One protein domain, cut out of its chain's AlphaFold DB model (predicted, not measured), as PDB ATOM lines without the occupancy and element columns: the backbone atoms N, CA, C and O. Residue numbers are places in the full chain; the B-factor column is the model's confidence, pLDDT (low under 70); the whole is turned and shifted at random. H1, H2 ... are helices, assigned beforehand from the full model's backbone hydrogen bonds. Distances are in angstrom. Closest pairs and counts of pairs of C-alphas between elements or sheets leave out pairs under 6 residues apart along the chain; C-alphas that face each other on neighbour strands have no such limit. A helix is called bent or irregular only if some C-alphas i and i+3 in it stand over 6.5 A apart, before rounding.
ATOM      1  N   ALA A   2      30.369 -42.043  27.271       55.00
ATOM      2  CA  ALA A   2      31.038 -42.032  28.560       55.00
ATOM      3  C   ALA A   2      31.195 -40.586  29.069       55.00
ATOM      4  O   ALA A   2      31.792 -39.746  28.403       55.00
ATOM      5  N   ARG A   3      30.655 -40.281  30.258       60.91
ATOM      6  CA  ARG A   3      30.961 -39.024  30.960       60.91
ATOM      7  C   ARG A   3      32.445 -39.022  31.330       60.91
ATOM      8  O   ARG A   3      32.854 -39.871  32.125       60.91
ATOM      9  N   THR A   4      33.202 -38.076  30.787       65.81
ATOM     10  CA  THR A   4      34.570 -37.762  31.214       65.81
ATOM     11  C   THR A   4      34.528 -37.087  32.579       65.81
ATOM     12  O   THR A   4      33.688 -36.221  32.830       65.81
ATOM     13  N   ALA A   5      35.382 -37.535  33.491       65.69
ATOM     14  CA  ALA A   5      35.381 -37.092  34.882       65.69
ATOM     15  C   ALA A   5      36.525 -36.119  35.205       65.69
ATOM     16  O   ALA A   5      36.482 -35.499  36.270       65.69
ATOM     17  N   ILE A   6      37.533 -35.998  34.331       72.00
ATOM     18  CA  ILE A   6      38.747 -35.217  34.575       72.00
ATOM     19  C   ILE A   6      38.653 -33.851  33.887       72.00
ATOM     20  O   ILE A   6      38.758 -33.737  32.662       72.00
ATOM     21  N   THR A   7      38.529 -32.798  34.695       75.19
ATOM     22  CA  THR A   7      38.741 -31.415  34.243       75.19
ATOM     23  C   THR A   7      40.220 -31.175  33.934       75.19
ATOM     24  O   THR A   7      41.086 -31.852  34.487       75.19
ATOM     25  N   ASP A   8      40.535 -30.201  33.080       77.50
ATOM     26  CA  ASP A   8      41.928 -29.900  32.708       77.50
ATOM     27  C   ASP A   8      42.815 -29.603  33.927       77.50
ATOM     28  O   ASP A   8      43.938 -30.092  34.001       77.50
ATOM     29  N   ASN A   9      42.270 -28.921  34.936       72.88
ATOM     30  CA  ASN A   9      42.964 -28.639  36.194       72.88
ATOM     31  C   ASN A   9      43.304 -29.928  36.974       72.88
ATOM     32  O   ASN A   9      44.454 -30.148  37.357       72.88
ATOM     33  N   ILE A  10      42.337 -30.839  37.150       70.69
ATOM     34  CA  ILE A  10      42.591 -32.131  37.815       70.69
ATOM     35  C   ILE A  10      43.609 -32.950  37.008       70.69
ATOM     36  O   ILE A  10      44.474 -33.612  37.587       70.69
ATOM     37  N   TRP A  11      43.534 -32.890  35.674       80.75
ATOM     38  CA  TRP A  11      44.482 -33.568  34.796       80.75
ATOM     39  C   TRP A  11      45.908 -33.049  34.974       80.75
ATOM     40  O   TRP A  11      46.834 -33.843  35.122       80.75
ATOM     41  N   GLU A  12      46.090 -31.734  35.020       79.44
ATOM     42  CA  GLU A  12      47.395 -31.100  35.191       79.44
ATOM     43  C   GLU A  12      48.028 -31.440  36.553       79.44
ATOM     44  O   GLU A  12      49.215 -31.785  36.632       79.44
ATOM     45  N   GLN A  13      47.226 -31.451  37.625       72.12
ATOM     46  CA  GLN A  13      47.670 -31.882  38.957       72.12
ATOM     47  C   GLN A  13      48.102 -33.360  38.968       72.12
ATOM     48  O   GLN A  13      49.161 -33.707  39.509       72.12
ATOM     49  N   LEU A  14      47.314 -34.234  38.331       73.69
ATOM     50  CA  LEU A  14      47.643 -35.651  38.163       73.69
ATOM     51  C   LEU A  14      48.940 -35.827  37.369       73.69
ATOM     52  O   LEU A  14      49.843 -36.529  37.822       73.69
ATOM     53  N   GLN A  15      49.073 -35.156  36.225       76.62
ATOM     54  CA  GLN A  15      50.257 -35.244  35.371       76.62
ATOM     55  C   GLN A  15      51.523 -34.773  36.078       76.62
ATOM     56  O   GLN A  15      52.556 -35.433  35.969       76.62
ATOM     57  N   THR A  16      51.451 -33.664  36.815       74.88
ATOM     58  CA  THR A  16      52.582 -33.140  37.595       74.88
ATOM     59  C   THR A  16      53.092 -34.189  38.576       74.88
ATOM     60  O   THR A  16      54.294 -34.440  38.677       74.88
ATOM     61  N   THR A  17      52.173 -34.886  39.237       67.00
ATOM     62  CA  THR A  17      52.540 -35.902  40.222       67.00
ATOM     63  C   THR A  17      52.987 -37.214  39.564       67.00
ATOM     64  O   THR A  17      53.920 -37.859  40.038       67.00
ATOM     65  N   MET A  18      52.409 -37.590  38.416       71.50
ATOM     66  CA  MET A  18      52.898 -38.706  37.595       71.50
ATOM     67  C   MET A  18      54.350 -38.482  37.140       71.50
ATOM     68  O   MET A  18      55.152 -39.417  37.203       71.50
ATOM     69  N   LYS A  19      54.707 -37.252  36.730       73.25
ATOM     70  CA  LYS A  19      56.087 -36.875  36.363       73.25
ATOM     71  C   LYS A  19      57.045 -37.034  37.540       73.25
ATOM     72  O   LYS A  19      58.084 -37.670  37.385       73.25
ATOM     73  N   ALA A  20      56.673 -36.517  38.712       68.12
ATOM     74  CA  ALA A  20      57.490 -36.599  39.925       68.12
ATOM     75  C   ALA A  20      57.824 -38.049  40.333       68.12
ATOM     76  O   ALA A  20      58.864 -38.298  40.935       68.12
ATOM     77  N   HIS A  21      56.982 -39.016  39.958       65.62
ATOM     78  CA  HIS A  21      57.171 -40.440  40.250       65.62
ATOM     79  C   HIS A  21      57.700 -41.275  39.078       65.62
ATOM     80  O   HIS A  21      57.577 -42.503  39.087       65.62
ATOM     81  N   GLY A  22      58.265 -40.642  38.045       64.50
ATOM     82  CA  GLY A  22      58.877 -41.358  36.923       64.50
ATOM     83  C   GLY A  22      57.884 -42.219  36.134       64.50
ATOM     84  O   GLY A  22      58.257 -43.241  35.546       64.50
ATOM     85  N   CYS A  23      56.598 -41.850  36.132       68.50
ATOM     86  CA  CYS A  23      55.631 -42.482  35.248       68.50
ATOM     87  C   CYS A  23      55.835 -41.960  33.834       68.50
ATOM     88  O   CYS A  23      55.698 -40.768  33.569       68.50
ATOM     89  N   HIS A  24      56.170 -42.880  32.930       68.19
ATOM     90  CA  HIS A  24      56.347 -42.558  31.523       68.19
ATOM     91  C   HIS A  24      55.067 -41.936  30.961       68.19
ATOM     92  O   HIS A  24      53.998 -42.534  31.096       68.19
ATOM     93  N   GLN A  25      55.213 -40.763  30.342       69.38
ATOM     94  CA  GLN A  25      54.107 -40.001  29.785       69.38
ATOM     95  C   GLN A  25      53.825 -40.429  28.348       69.38
ATOM     96  O   GLN A  25      54.595 -40.140  27.434       69.38
ATOM     97  N   TRP A  26      52.708 -41.111  28.144       72.44
ATOM     98  CA  TRP A  26      52.239 -41.513  26.825       72.44
ATOM     99  C   TRP A  26      51.251 -40.481  26.275       72.44
ATOM    100  O   TRP A  26      50.463 -39.900  27.022       72.44
ATOM    101  N   LYS A  27      51.195 -40.334  24.943       72.50
ATOM    102  CA  LYS A  27      50.243 -39.430  24.263       72.50
ATOM    103  C   LYS A  27      48.774 -39.670  24.653       72.50
ATOM    104  O   LYS A  27      47.972 -38.749  24.604       72.50
ATOM    105  N   ASN A  28      48.420 -40.890  25.060       79.19
ATOM    106  CA  ASN A  28      47.062 -41.300  25.432       79.19
ATOM    107  C   ASN A  28      46.850 -41.500  26.947       79.19
ATOM    108  O   ASN A  28      45.915 -42.198  27.340       79.19
ATOM    109  N   ASP A  29      47.711 -40.951  27.812       80.88
ATOM    110  CA  ASP A  29      47.574 -41.143  29.264       80.88
ATOM    111  C   ASP A  29      46.277 -40.571  29.827       80.88
ATOM    112  O   ASP A  29      45.672 -41.204  30.689       80.88
ATOM    113  N   ARG A  30      45.793 -39.441  29.300       85.56
ATOM    114  CA  ARG A  30      44.518 -38.860  29.741       85.56
ATOM    115  C   ARG A  30      43.349 -39.798  29.472       85.56
ATOM    116  O   ARG A  30      42.557 -40.068  30.363       85.56
ATOM    117  N   THR A  31      43.285 -40.343  28.261       87.31
ATOM    118  CA  THR A  31      42.250 -41.292  27.839       87.31
ATOM    119  C   THR A  31      42.284 -42.568  28.681       87.31
ATOM    120  O   THR A  31      41.250 -43.048  29.132       87.31
ATOM    121  N   VAL A  32      43.483 -43.085  28.968       88.62
ATOM    122  CA  VAL A  32      43.656 -44.230  29.874       88.62
ATOM    123  C   VAL A  32      43.191 -43.902  31.289       88.62
ATOM    124  O   VAL A  32      42.557 -44.735  31.933       88.62
ATOM    125  N   MET A  33      43.504 -42.711  31.785       87.12
ATOM    126  CA  MET A  33      43.098 -42.285  33.119       87.12
ATOM    127  C   MET A  33      41.583 -42.140  33.205       87.12
ATOM    128  O   MET A  33      40.989 -42.674  34.135       87.12
ATOM    129  N   GLU A  34      40.936 -41.565  32.194       88.81
ATOM    130  CA  GLU A  34      39.474 -41.547  32.080       88.81
ATOM    131  C   GLU A  34      38.873 -42.961  32.079       88.81
ATOM    132  O   GLU A  34      37.891 -43.210  32.773       88.81
ATOM    133  N   ALA A  35      39.493 -43.925  31.390       92.06
ATOM    134  CA  ALA A  35      39.066 -45.324  31.425       92.06
ATOM    135  C   ALA A  35      39.165 -45.941  32.836       92.06
ATOM    136  O   ALA A  35      38.248 -46.635  33.285       92.06
ATOM    137  N   ILE A  36      40.251 -45.662  33.565       91.50
ATOM    138  CA  ILE A  36      40.452 -46.120  34.951       91.50
ATOM    139  C   ILE A  36      39.433 -45.460  35.891       91.50
ATOM    140  O   ILE A  36      38.859 -46.133  36.745       91.50
ATOM    141  N   LEU A  37      39.158 -44.165  35.725       89.19
ATOM    142  CA  LEU A  37      38.158 -43.450  36.519       89.19
ATOM    143  C   LEU A  37      36.739 -43.912  36.227       89.19
ATOM    144  O   LEU A  37      35.922 -44.044  37.142       89.19
ATOM    145  N   TRP A  38      36.444 -44.191  34.960       91.38
ATOM    146  CA  TRP A  38      35.188 -44.796  34.563       91.38
ATOM    147  C   TRP A  38      35.017 -46.140  35.267       91.38
ATOM    148  O   TRP A  38      33.999 -46.336  35.929       91.38
ATOM    149  N   LYS A  39      36.042 -47.004  35.233       92.25
ATOM    150  CA  LYS A  39      36.053 -48.285  35.952       92.25
ATOM    151  C   LYS A  39      35.829 -48.085  37.450       92.25
ATOM    152  O   LYS A  39      34.970 -48.751  38.033       92.25
ATOM    153  N   LEU A  40      36.552 -47.157  38.077       89.38
ATOM    154  CA  LEU A  40      36.425 -46.844  39.500       89.38
ATOM    155  C   LEU A  40      34.980 -46.455  39.865       89.38
ATOM    156  O   LEU A  40      34.401 -46.987  40.813       89.38
ATOM    157  N   ARG A  41      34.367 -45.574  39.071       88.19
ATOM    158  CA  ARG A  41      33.000 -45.087  39.289       88.19
ATOM    159  C   ARG A  41      31.942 -46.163  39.053       88.19
ATOM    160  O   ARG A  41      31.022 -46.287  39.858       88.19
ATOM    161  N   THR A  42      32.024 -46.907  37.950       88.81
ATOM    162  CA  THR A  42      30.948 -47.818  37.525       88.81
ATOM    163  C   THR A  42      31.006 -49.179  38.196       88.81
ATOM    164  O   THR A  42      29.963 -49.812  38.334       88.81
ATOM    165  N   GLY A  43      32.188 -49.636  38.616       85.31
ATOM    166  CA  GLY A  43      32.356 -51.000  39.120       85.31
ATOM    167  C   GLY A  43      32.394 -52.062  38.022       85.31
ATOM    168  O   GLY A  43      32.808 -53.182  38.303       85.31
ATOM    169  N   ALA A  44      32.067 -51.716  36.773       90.00
ATOM    170  CA  ALA A  44      31.940 -52.661  35.665       90.00
ATOM    171  C   ALA A  44      33.228 -53.473  35.429       90.00
ATOM    172  O   ALA A  44      34.314 -53.009  35.781       90.00
ATOM    173  N   PRO A  45      33.159 -54.681  34.852       91.88
ATOM    174  CA  PRO A  45      34.341 -55.420  34.426       91.88
ATOM    175  C   PRO A  45      35.280 -54.566  33.566       91.88
ATOM    176  O   PRO A  45      34.839 -53.761  32.751       91.88
ATOM    177  N   TRP A  46      36.595 -54.772  33.700       93.19
ATOM    178  CA  TRP A  46      37.585 -54.058  32.877       93.19
ATOM    179  C   TRP A  46      37.300 -54.196  31.377       93.19
ATOM    180  O   TRP A  46      37.485 -53.240  30.640       93.19
ATOM    181  N   ARG A  47      36.808 -55.360  30.938       93.38
ATOM    182  CA  ARG A  47      36.482 -55.655  29.533       93.38
ATOM    183  C   ARG A  47      35.354 -54.793  28.962       93.38
ATOM    184  O   ARG A  47      35.312 -54.633  27.749       93.38
ATOM    185  N   ASP A  48      34.529 -54.211  29.827       93.88
ATOM    186  CA  ASP A  48      33.351 -53.426  29.452       93.88
ATOM    187  C   ASP A  48      33.648 -51.921  29.433       93.88
ATOM    188  O   ASP A  48      32.735 -51.100  29.346       93.88
ATOM    189  N   ILE A  49      34.927 -51.539  29.540       92.06
ATOM    190  CA  ILE A  49      35.345 -50.154  29.320       92.06
ATOM    191  C   ILE A  49      34.861 -49.714  27.927       92.06
ATOM    192  O   ILE A  49      35.169 -50.396  26.944       92.06
ATOM    193  N   PRO A  50      34.139 -48.581  27.827       91.25
ATOM    194  CA  PRO A  50      33.638 -48.070  26.559       91.25
ATOM    195  C   PRO A  50      34.766 -47.845  25.560       91.25
ATOM    196  O   PRO A  50      35.822 -47.316  25.915       91.25
ATOM    197  N   ILE A  51      34.529 -48.208  24.300       88.31
ATOM    198  CA  ILE A  51      35.550 -48.138  23.250       88.31
ATOM    199  C   ILE A  51      36.017 -46.698  22.990       88.31
ATOM    200  O   ILE A  51      37.175 -46.491  22.633       88.31
ATOM    201  N   GLU A  52      35.165 -45.699  23.265       88.81
ATOM    202  CA  GLU A  52      35.533 -44.280  23.213       88.81
ATOM    203  C   GLU A  52      36.629 -43.883  24.223       88.81
ATOM    204  O   GLU A  52      37.343 -42.907  24.005       88.81
ATOM    205  N   LEU A  53      36.808 -44.649  25.306       87.00
ATOM    206  CA  LEU A  53      37.880 -44.464  26.294       87.00
ATOM    207  C   LEU A  53      39.126 -45.308  25.967       87.00
ATOM    208  O   LEU A  53      40.064 -45.400  26.763       87.00
ATOM    209  N   GLY A  54      39.162 -45.915  24.780       87.69
ATOM    210  CA  GLY A  54      40.284 -46.692  24.277       87.69
ATOM    211  C   GLY A  54      40.288 -48.153  24.726       87.69
ATOM    212  O   GLY A  54      39.305 -48.717  25.198       87.69
ATOM    213  N   SER A  55      41.432 -48.814  24.532       92.81
ATOM    214  CA  SER A  55      41.552 -50.254  24.780       92.81
ATOM    215  C   SER A  55      41.540 -50.587  26.273       92.81
ATOM    216  O   SER A  55      42.454 -50.201  27.013       92.81
ATOM    217  N   TRP A  56      40.585 -51.424  26.691       94.19
ATOM    218  CA  TRP A  56      40.525 -51.948  28.057       94.19
ATOM    219  C   TRP A  56      41.819 -52.646  28.495       94.19
ATOM    220  O   TRP A  56      42.233 -52.520  29.649       94.19
ATOM    221  N   LYS A  57      42.489 -53.360  27.574       94.25
ATOM    222  CA  LYS A  57      43.756 -54.059  27.849       94.25
ATOM    223  C   LYS A  57      44.829 -53.058  28.257       94.25
ATOM    224  O   LYS A  57      45.545 -53.280  29.229       94.25
ATOM    225  N   THR A  58      44.918 -51.944  27.534       92.50
ATOM    226  CA  THR A  58      45.871 -50.869  27.824       92.50
ATOM    227  C   THR A  58      45.573 -50.219  29.170       92.50
ATOM    228  O   THR A  58      46.498 -50.057  29.968       92.50
ATOM    229  N   ALA A  59      44.304 -49.907  29.448       92.50
ATOM    230  CA  ALA A  59      43.891 -49.309  30.715       92.50
ATOM    231  C   ALA A  59      44.238 -50.207  31.912       92.50
ATOM    232  O   ALA A  59      44.934 -49.771  32.832       92.50
ATOM    233  N   TYR A  60      43.855 -51.486  31.855       93.25
ATOM    234  CA  TYR A  60      44.161 -52.456  32.904       93.25
ATOM    235  C   TYR A  60      45.671 -52.663  33.087       93.25
ATOM    236  O   TYR A  60      46.174 -52.628  34.210       93.25
ATOM    237  N   ASN A  61      46.420 -52.855  31.997       92.88
ATOM    238  CA  ASN A  61      47.859 -53.110  32.074       92.88
ATOM    239  C   ASN A  61      48.620 -51.921  32.665       92.88
ATOM    240  O   ASN A  61      49.540 -52.121  33.461       92.88
ATOM    241  N   ARG A  62      48.237 -50.687  32.305       89.88
ATOM    242  CA  ARG A  62      48.821 -49.473  32.887       89.88
ATOM    243  C   ARG A  62      48.452 -49.331  34.354       89.88
ATOM    244  O   ARG A  62      49.361 -49.184  35.166       89.88
ATOM    245  N   PHE A  63      47.175 -49.490  34.701       91.00
ATOM    246  CA  PHE A  63      46.726 -49.477  36.090       91.00
ATOM    247  C   PHE A  63      47.507 -50.481  36.946       91.00
ATOM    248  O   PHE A  63      48.149 -50.088  37.915       91.00
ATOM    249  N   ASN A  64      47.558 -51.752  36.538       90.00
ATOM    250  CA  ASN A  64      48.265 -52.806  37.268       90.00
ATOM    251  C   ASN A  64      49.780 -52.535  37.367       90.00
ATOM    252  O   ASN A  64      50.391 -52.796  38.403       90.00
ATOM    253  N   ARG A  65      50.404 -51.990  36.313       88.50
ATOM    254  CA  ARG A  65      51.824 -51.597  36.331       88.50
ATOM    255  C   ARG A  65      52.077 -50.461  37.321       88.50
ATOM    256  O   ARG A  65      53.030 -50.538  38.090       88.50
ATOM    257  N   TRP A  66      51.236 -49.433  37.323       87.44
ATOM    258  CA  TRP A  66      51.329 -48.308  38.253       87.44
ATOM    259  C   TRP A  66      51.049 -48.731  39.697       87.44
ATOM    260  O   TRP A  66      51.777 -48.329  40.601       87.44
ATOM    261  N   SER A  67      50.087 -49.631  39.907       84.81
ATOM    262  CA  SER A  67      49.824 -50.274  41.196       84.81
ATOM    263  C   SER A  67      51.028 -51.051  41.720       84.81
ATOM    264  O   SER A  67      51.376 -50.912  42.887       84.81
ATOM    265  N   LYS A  68      51.705 -51.837  40.870       83.75
ATOM    266  CA  LYS A  68      52.942 -52.548  41.245       83.75
ATOM    267  C   LYS A  68      54.076 -51.601  41.640       83.75
ATOM    268  O   LYS A  68      54.864 -51.954  42.504       83.75
ATOM    269  N   LYS A  69      54.146 -50.417  41.028       81.88
ATOM    270  CA  LYS A  69      55.138 -49.380  41.351       81.88
ATOM    271  C   LYS A  69      54.764 -48.513  42.564       81.88
ATOM    272  O   LYS A  69      55.512 -47.600  42.890       81.88
ATOM    273  N   GLY A  70      53.604 -48.733  43.187       75.06
ATOM    274  CA  GLY A  70      53.136 -47.917  44.312       75.06
ATOM    275  C   GLY A  70      52.719 -46.489  43.935       75.06
ATOM    276  O   GLY A  70      52.544 -45.661  44.825       75.06
TER     277      GLY A  70
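What this domain is: This is residues 2 to 70 of the 250 residues of the protein "ISSod6, transposase" of Neisseria meningitidis alpha275 (UniProt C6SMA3). Helices H2 and H3 pack on each other crosswise, at a right angle, and H1 is set off on another side of H2, near it but only loosely joined, so that the three helix centres make a triangle with H1 and H3 apart. From the end of H2, the long link of residues 43 to 55 loops back to the start of H3, and the first residues, 2 to 7, pass by H2 on their way to H1. The printed part has 69 residues with three named helices, in the order H1, H2, H3 along the chain, and no named strand; the class is all helix. The whole is compact, with a radius of gyration of the C-alphas of 11.6 A, and its outline is rounded, with spans of 31 by 26 by 20 A.

How they stand to each other: The longest helix by residues is H2, residues 29 to 42. It touches H3, residues 56 to 68, with 9 pairs of C-alphas within 8 A. The closest C-alphas of the two are those of Val 32 and Ala 59, 5.2 A apart. H2 touches H3 with residues 32 to 36 alone. The lines of H2 and H3 are about perpendicular, at 90 degrees, and their centres are 10.8 A apart. H1, residues 8 to 20, is close to H2 but not clearly touching it, with 1 pair of C-alphas within 8 A. That pair is Trp 11 and Arg 30, whose C-alphas are 7.3 A apart; the centres of H1 and H2 are 14.5 A apart. H1 and H2 run opposite ways at a steep tilt of 69.9 degrees, only just short of about perpendicular. H1 touches no helix, and H1 and H3 are apart, with no C-alpha of the one within 8 A of the other. In H1, H2 and H3 every pair of backbone O of residue i and N of residue i+4 is within hydrogen-bond range. No helix is bent or irregular.

Where its parts are: H2 runs from Asp 29 to Thr 42, 14 residues and 19.7 A from first to last C-alpha. Its C-alpha 29 stands at (47.574, -41.143, 29.264) and its C-alpha 42 at (30.948, -47.818, 37.525), and x falls along the helix. H1 runs from Asp 8 to Ala 20, 13 residues and 18.4 A from first to last C-alpha, and begins with C-alpha 8 at (41.928, -29.900, 32.708). H3 runs from Trp 56 to Lys 68, also 13 residues, with 18.1 A from first to last C-alpha, and ends with C-alpha 68 at (52.942, -52.548, 41.245).

The domain as a whole: The two C-alphas farthest apart in the domain are those of Ala 20 and Asp 48, at 31.2 A. The first and last printed C-alphas, those of Ala 2 and Gly 70, are 27.8 A apart. The printed part runs from residue 2 to residue 70 and has no cut; the full chain has 250 residues. The link from H1 to H2, with 8 residues, is short. The link from H2 to H3 is long, with 13 residues, 43 to 55, whose C-alphas lie 9 to 15 A from the mean of all C-alphas; it holds no named element. The mean pLDDT of the printed part is 82.1. It is under 70 in 11 residues: 2 to 5, residue 17, and 20 to 25. The mean pLDDT is 74 for H1, 89 for H2 and 90 for H3.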